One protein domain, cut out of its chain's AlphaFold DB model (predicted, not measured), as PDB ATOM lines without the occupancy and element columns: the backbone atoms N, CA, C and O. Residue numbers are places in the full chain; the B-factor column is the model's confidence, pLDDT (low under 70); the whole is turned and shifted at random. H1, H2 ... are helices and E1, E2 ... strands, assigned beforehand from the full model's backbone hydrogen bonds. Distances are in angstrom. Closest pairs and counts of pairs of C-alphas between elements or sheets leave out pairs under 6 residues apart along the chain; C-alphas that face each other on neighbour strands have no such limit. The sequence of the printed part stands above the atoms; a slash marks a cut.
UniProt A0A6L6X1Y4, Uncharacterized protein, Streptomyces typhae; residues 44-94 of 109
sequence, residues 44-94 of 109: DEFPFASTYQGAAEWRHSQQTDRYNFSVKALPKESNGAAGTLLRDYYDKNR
ATOM      1  N   ASP A  44     109.849 111.803 140.560       89.25
ATOM      2  CA  ASP A  44     110.567 111.151 141.640       89.25
ATOM      3  C   ASP A  44     111.966 110.771 141.151       89.25
ATOM      4  O   ASP A  44     112.116 110.335 140.005       89.25
ATOM      5  N   GLU A  45     112.972 110.971 141.998       90.00
ATOM      6  CA  GLU A  45     114.391 110.800 141.668       90.00
ATOM      7  C   GLU A  45     115.036 109.826 142.655       90.00
ATOM      8  O   GLU A  45     114.888 109.984 143.868       90.00
ATOM      9  N   PHE A  46     115.775 108.839 142.142       91.12
ATOM     10  CA  PHE A  46     116.591 107.941 142.961       91.12
ATOM     11  C   PHE A  46     118.001 107.778 142.365       91.12
ATOM     12  O   PHE A  46     118.094 107.330 141.215       91.12
ATOM     13  N   PRO A  47     119.085 108.056 143.118       92.50
ATOM     14  CA  PRO A  47     119.101 108.563 144.499       92.50
ATOM     15  C   PRO A  47     118.412 109.929 144.662       92.50
ATOM     16  O   PRO A  47     118.317 110.694 143.706       92.50
ATOM     17  N   PHE A  48     117.884 110.213 145.858       92.00
ATOM     18  CA  PHE A  48     117.091 111.424 146.094       92.00
ATOM     19  C   PHE A  48     117.939 112.691 145.928       92.00
ATOM     20  O   PHE A  48     119.071 112.748 146.396       92.00
ATOM     21  N   ALA A  49     117.360 113.763 145.379       90.88
ATOM     22  CA  ALA A  49     118.037 115.062 145.250       90.88
ATOM     23  C   ALA A  49     118.502 115.686 146.581       90.88
ATOM     24  O   ALA A  49     119.247 116.660 146.573       90.88
ATOM     25  N   SER A  50     118.029 115.176 147.720       89.44
ATOM     26  CA  SER A  50     118.470 115.600 149.048       89.44
ATOM     27  C   SER A  50     119.707 114.850 149.553       89.44
ATOM     28  O   SER A  50     120.204 115.203 150.613       89.44
ATOM     29  N   THR A  51     120.174 113.800 148.866       89.06
ATOM     30  CA  THR A  51     121.375 113.046 149.262       89.06
ATOM     31  C   THR A  51     122.586 113.483 148.447       89.06
ATOM     32  O   THR A  51     122.457 113.974 147.325       89.06
ATOM     33  N   TYR A  52     123.787 113.256 148.983       89.19
ATOM     34  CA  TYR A  52     125.040 113.534 148.278       89.19
ATOM     35  C   TYR A  52     125.108 112.845 146.902       89.19
ATOM     36  O   TYR A  52     125.463 113.484 145.911       89.19
ATOM     37  N   GLN A  53     124.679 111.581 146.821       89.75
ATOM     38  CA  GLN A  53     124.666 110.775 145.594       89.75
ATOM     39  C   GLN A  53     123.744 111.366 144.518       89.75
ATOM     40  O   GLN A  53     124.099 111.383 143.343       89.75
ATOM     41  N   GLY A  54     122.574 111.889 144.907       88.25
ATOM     42  CA  GLY A  54     121.634 112.504 143.966       88.25
ATOM     43  C   GLY A  54     121.969 113.959 143.615       88.25
ATOM     44  O   GLY A  54     121.654 114.417 142.519       88.25
ATOM     45  N   ALA A  55     122.613 114.699 144.522       87.62
ATOM     46  CA  ALA A  55     122.815 116.143 144.384       87.62
ATOM     47  C   ALA A  55     124.194 116.545 143.838       87.62
ATOM     48  O   ALA A  55     124.307 117.514 143.075       87.62
ATOM     49  N   ALA A  56     125.256 115.865 144.279       85.94
ATOM     50  CA  ALA A  56     126.599 116.443 144.249       85.94
ATOM     51  C   ALA A  56     127.743 115.465 143.965       85.94
ATOM     52  O   ALA A  56     128.822 115.944 143.631       85.94
ATOM     53  N   GLU A  57     127.552 114.147 144.050       88.88
ATOM     54  CA  GLU A  57     128.649 113.169 143.938       88.88
ATOM     55  C   GLU A  57     129.513 113.367 142.682       88.88
ATOM     56  O   GLU A  57     130.738 113.409 142.781       88.88
ATOM     57  N   TRP A  58     128.895 113.652 141.530       88.81
ATOM     58  CA  TRP A  58     129.592 113.955 140.271       88.81
ATOM     59  C   TRP A  58     130.561 115.148 140.333       88.81
ATOM     60  O   TRP A  58     131.432 115.279 139.476       88.81
ATOM     61  N   ARG A  59     130.419 116.049 141.312       89.00
ATOM     62  CA  ARG A  59     131.331 117.188 141.521       89.00
ATOM     63  C   ARG A  59     132.598 116.802 142.277       89.00
ATOM     64  O   ARG A  59     133.573 117.546 142.236       89.00
ATOM     65  N   HIS A  60     132.564 115.683 142.986       87.88
ATOM     66  CA  HIS A  60     133.587 115.276 143.946       87.88
ATOM     67  C   HIS A  60     134.199 113.909 143.603       87.88
ATOM     68  O   HIS A  60     135.293 113.597 144.067       87.88
ATOM     69  N   SER A  61     133.540 113.114 142.754       86.56
ATOM     70  CA  SER A  61     134.026 111.838 142.234       86.56
ATOM     71  C   SER A  61     134.194 111.895 140.717       86.56
ATOM     72  O   SER A  61     133.277 112.247 139.978       86.56
ATOM     73  N   GLN A  62     135.372 111.490 140.238       82.88
ATOM     74  CA  GLN A  62     135.675 111.388 138.803       82.88
ATOM     75  C   GLN A  62     134.995 110.181 138.131       82.88
ATOM     76  O   GLN A  62     135.034 110.054 136.912       82.88
ATOM     77  N   GLN A  63     134.395 109.281 138.918       85.62
ATOM     78  CA  GLN A  63     133.828 108.015 138.440       85.62
ATOM     79  C   GLN A  63     132.305 108.060 138.261       85.62
ATOM     80  O   GLN A  63     131.708 107.072 137.843       85.62
ATOM     81  N   THR A  64     131.666 109.186 138.578       83.19
ATOM     82  CA  THR A  64     130.203 109.301 138.585       83.19
ATOM     83  C   THR A  64     129.723 110.347 137.598       83.19
ATOM     84  O   THR A  64     130.138 111.505 137.656       83.19
ATOM     85  N   ASP A  65     128.820 109.938 136.709       86.81
ATOM     86  CA  ASP A  65     128.178 110.842 135.761       86.81
ATOM     87  C   ASP A  65     127.181 111.771 136.474       86.81
ATOM     88  O   ASP A  65     126.502 111.375 137.424       86.81
ATOM     89  N   ARG A  66     127.053 113.009 135.984       81.38
ATOM     90  CA  ARG A  66     126.090 114.000 136.495       81.38
ATOM     91  C   ARG A  66     124.643 113.495 136.475       81.38
ATOM     92  O   ARG A  66     123.830 113.966 137.264       81.38
ATOM     93  N   TYR A  67     124.320 112.583 135.568       82.56
ATOM     94  CA  TYR A  67     122.989 112.029 135.353       82.56
ATOM     95  C   TYR A  67     122.855 110.589 135.859       82.56
ATOM     96  O   TYR A  67     121.982 109.858 135.395       82.56
ATOM     97  N   ASN A  68     123.696 110.171 136.812       85.62
ATOM     98  CA  ASN A  68     123.636 108.845 137.430       85.62
ATOM     99  C   ASN A  68     122.489 108.714 138.459       85.62
ATOM    100  O   ASN A  68     122.699 108.378 139.622       85.62
ATOM    101  N   PHE A  69     121.264 109.007 138.030       86.12
ATOM    102  CA  PHE A  69     120.039 108.813 138.799       86.12
ATOM    103  C   PHE A  69     118.905 108.372 137.872       86.12
ATOM    104  O   PHE A  69     118.876 108.661 136.675       86.12
ATOM    105  N   SER A  70     117.944 107.654 138.438       87.94
ATOM    106  CA  SER A  70     116.714 107.266 137.758       87.94
ATOM    107  C   SER A  70     115.607 108.276 138.041       87.94
ATOM    108  O   SER A  70     115.542 108.847 139.130       87.94
ATOM    109  N   VAL A  71     114.726 108.487 137.059       86.88
ATOM    110  CA  VAL A  71     113.558 109.367 137.189       86.88
ATOM    111  C   VAL A  71     112.299 108.607 136.819       86.88
ATOM    112  O   VAL A  71     112.254 107.934 135.784       86.88
ATOM    113  N   LYS A  72     111.242 108.765 137.616       83.31
ATOM    114  CA  LYS A  72     109.916 108.229 137.300       83.31
ATOM    115  C   LYS A  72     108.836 109.280 137.520       83.31
ATOM    116  O   LYS A  72     108.792 109.944 138.549       83.31
ATOM    117  N   ALA A  73     107.927 109.412 136.554       85.69
ATOM    118  CA  ALA A  73     106.755 110.266 136.706       85.69
ATOM    119  C   ALA A  73     105.700 109.563 137.581       85.69
ATOM    120  O   ALA A  73     105.063 108.597 137.148       85.69
ATOM    121  N   LEU A  74     105.498 110.061 138.798       84.75
ATOM    122  CA  LEU A  74     104.536 109.543 139.774       84.75
ATOM    123  C   LEU A  74     103.376 110.518 139.977       84.75
ATOM    124  O   LEU A  74     103.563 111.713 139.761       84.75
ATOM    125  N   PRO A  75     102.181 110.054 140.397       89.56
ATOM    126  CA  PRO A  75     101.102 110.948 140.800       89.56
ATOM    127  C   PRO A  75     101.576 111.956 141.851       89.56
ATOM    128  O   PRO A  75     102.216 111.572 142.829       89.56
ATOM    129  N   LYS A  76     101.255 113.234 141.649       85.50
ATOM    130  CA  LYS A  76     101.719 114.350 142.476       85.50
ATOM    131  C   LYS A  76     101.376 114.141 143.946       85.50
ATOM    132  O   LYS A  76     102.206 114.372 144.814       85.50
ATOM    133  N   GLU A  77     100.157 113.698 144.220       89.56
ATOM    134  CA  GLU A  77      99.654 113.511 145.577       89.56
ATOM    135  C   GLU A  77     100.464 112.433 146.310       89.56
ATOM    136  O   GLU A  77     100.914 112.651 147.432       89.56
ATOM    137  N   SER A  78     100.727 111.303 145.645       91.75
ATOM    138  CA  SER A  78     101.534 110.214 146.206       91.75
ATOM    139  C   SER A  78     103.003 110.607 146.361       91.75
ATOM    140  O   SER A  78     103.613 110.282 147.376       91.75
ATOM    141  N   ASN A  79     103.568 111.304 145.372       91.44
ATOM    142  CA  ASN A  79     104.956 111.757 145.401       91.44
ATOM    143  C   ASN A  79     105.188 112.784 146.520       91.44
ATOM    144  O   ASN A  79     106.135 112.672 147.292       91.44
ATOM    145  N   GLY A  80     104.278 113.751 146.664       90.19
ATOM    146  CA  GLY A  80     104.329 114.753 147.726       90.19
ATOM    147  C   GLY A  80     104.146 114.156 149.124       90.19
ATOM    148  O   GLY A  80     104.844 114.557 150.058       90.19
ATOM    149  N   ALA A  81     103.258 113.166 149.274       95.75
ATOM    150  CA  ALA A  81     103.099 112.439 150.533       95.75
ATOM    151  C   ALA A  81     104.370 111.653 150.899       95.75
ATOM    152  O   ALA A  81     104.855 111.772 152.023       95.75
ATOM    153  N   ALA A  82     104.959 110.925 149.944       95.06
ATOM    154  CA  ALA A  82     106.217 110.206 150.152       95.06
ATOM    155  C   ALA A  82     107.378 111.154 150.499       95.06
ATOM    156  O   ALA A  82     108.117 110.899 151.447       95.06
ATOM    157  N   GLY A  83     107.491 112.292 149.805       94.06
ATOM    158  CA  GLY A  83     108.487 113.321 150.116       94.06
ATOM    159  C   GLY A  83     108.312 113.931 151.511       94.06
ATOM    160  O   GLY A  83     109.298 114.217 152.186       94.06
ATOM    161  N   THR A  84     107.068 114.079 151.979       96.38
ATOM    162  CA  THR A  84     106.777 114.529 153.352       96.38
ATOM    163  C   THR A  84     107.240 113.497 154.378       96.38
ATOM    164  O   THR A  84     107.915 113.864 155.333       96.38
ATOM    165  N   LEU A  85     106.953 112.209 154.157       95.81
ATOM    166  CA  LEU A  85     107.419 111.130 155.035       95.81
ATOM    167  C   LEU A  85     108.950 111.044 155.086       95.81
ATOM    168  O   LEU A  85     109.516 110.849 156.159       95.81
ATOM    169  N   LEU A  86     109.618 111.217 153.943       93.62
ATOM    170  CA  LEU A  86     111.078 111.226 153.864       93.62
ATOM    171  C   LEU A  86     111.683 112.408 154.637       93.62
ATOM    172  O   LEU A  86     112.632 112.216 155.393       93.62
ATOM    173  N   ARG A  87     111.105 113.609 154.508       93.19
ATOM    174  CA  ARG A  87     111.515 114.776 155.305       93.19
ATOM    175  C   ARG A  87     111.335 114.520 156.800       93.19
ATOM    176  O   ARG A  87     112.272 114.720 157.560       93.19
ATOM    177  N   ASP A  88     110.168 114.026 157.209       94.69
ATOM    178  CA  ASP A  88     109.898 113.716 158.615       94.69
ATOM    179  C   ASP A  88     110.871 112.659 159.160       94.69
ATOM    180  O   ASP A  88     111.239 112.704 160.333       94.69
ATOM    181  N   TYR A  89     111.286 111.698 158.327       92.69
ATOM    182  CA  TYR A  89     112.311 110.720 158.681       92.69
ATOM    183  C   TYR A  89     113.676 111.386 158.899       92.69
ATOM    184  O   TYR A  89     114.310 111.106 159.919       92.69
ATOM    185  N   TYR A  90     114.103 112.290 158.009       91.69
ATOM    186  CA  TYR A  90     115.338 113.060 158.199       91.69
ATOM    187  C   TYR A  90     115.308 113.873 159.492       91.69
ATOM    188  O   TYR A  90     116.256 113.804 160.273       91.69
ATOM    189  N   ASP A  91     114.201 114.570 159.757       90.44
ATOM    190  CA  ASP A  91     114.050 115.431 160.932       90.44
ATOM    191  C   ASP A  91     114.072 114.618 162.235       90.44
ATOM    192  O   ASP A  91     114.817 114.933 163.165       90.44
ATOM    193  N   LYS A  92     113.296 113.527 162.303       92.06
ATOM    194  CA  LYS A  92     113.182 112.691 163.513       92.06
ATOM    195  C   LYS A  92     114.465 111.931 163.841       92.06
ATOM    196  O   LYS A  92     114.705 111.650 165.012       92.06
ATOM    197  N   ASN A  93     115.276 111.611 162.835       90.06
ATOM    198  CA  ASN A  93     116.529 110.872 163.009       90.06
ATOM    199  C   ASN A  93     117.773 111.768 162.925       90.06
ATOM    200  O   ASN A  93     118.882 111.268 163.079       90.06
ATOM    201  N   ARG A  94     117.598 113.085 162.735       87.62
ATOM    202  CA  ARG A  94     118.677 114.087 162.676       87.62
ATOM    203  C   ARG A  94     119.731 113.778 161.593       87.62
ATOM    204  O   ARG A  94     120.920 113.948 161.831       87.62
TER     205      ARG A  94
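Overview. This is residues 44 to 94 of the 109 residues of an uncharacterized protein of Streptomyces typhae (UniProt A0A6L6X1Y4). Picture a flat, open corner: a narrow ribbon of two antiparallel strands, E1 and E2, with the long helix H3 running off from the far end of E2, and at the ribbon's other end a loop of chain that holds two small helical turns, H1 and H2. The far end of H3 sticks out, with residues 88 to 94 standing free, and the helices do not form a bundle. The printed part has 51 residues with three named helices and two named strands, in the order E1, H1, H2, E2, H3, and its class is mixed, helices and strands. The whole is loose, with a radius of gyration of the C-alphas of 12.7 A, and its C-alphas span 35 by 29 by 9 A.

Along the chain. Begin with the sheet: find C-alpha 44 at (110.567, 111.151, 141.640), where strand E1, residues 44 to 46, starts its 7.0 A. Its partner is strand E2, residues 70 to 75, which runs 16.3 A from C-alpha 70 at (116.714, 107.266, 137.758) to C-alpha 75. At the next residue begins helix H3, residues 76 to 93, 25.6 A long; follow it to C-alpha 93 at (116.529, 110.872, 163.009). Between the strands along the chain look for two helices of four residues each, H1 at residues 52 to 55 and H2 at residues 57 to 60.

Arrangement. Look first at E1 and E2, antiparallel neighbours with 152 degrees between their directions. The C-alphas of Glu 45 and Val 71 face each other at 4.8 A. Here N 44 and O 72 are 2.9 A apart and N 70 and O 46 are 2.8 A apart, both within hydrogen-bond range. From E1, the closest C-alphas to H3 are those of Asp 44 and Asn 79, 6.8 A apart. Toward H1, the closest are those of Phe 46 and Gly 54, 6.9 A apart. H1 and H2 meet only through their link, while H1 and H3 are apart, as are H2 and H3. In H3 every O i to N i+4 pair is within hydrogen-bond range; H1 and H2 are too short for such a pair, and each has its one O i to N i+3 pair within range.

Size, cuts and confidence. The two C-alphas farthest apart are those of Gln 62 and Glu 77, at 36.7 A. The printed part has no cut, and no link is long; the link from H2 to E2, with 9 residues between them, is short and the other links are tight. The mean pLDDT of the printed part is 89.2, and no printed residue is under 70.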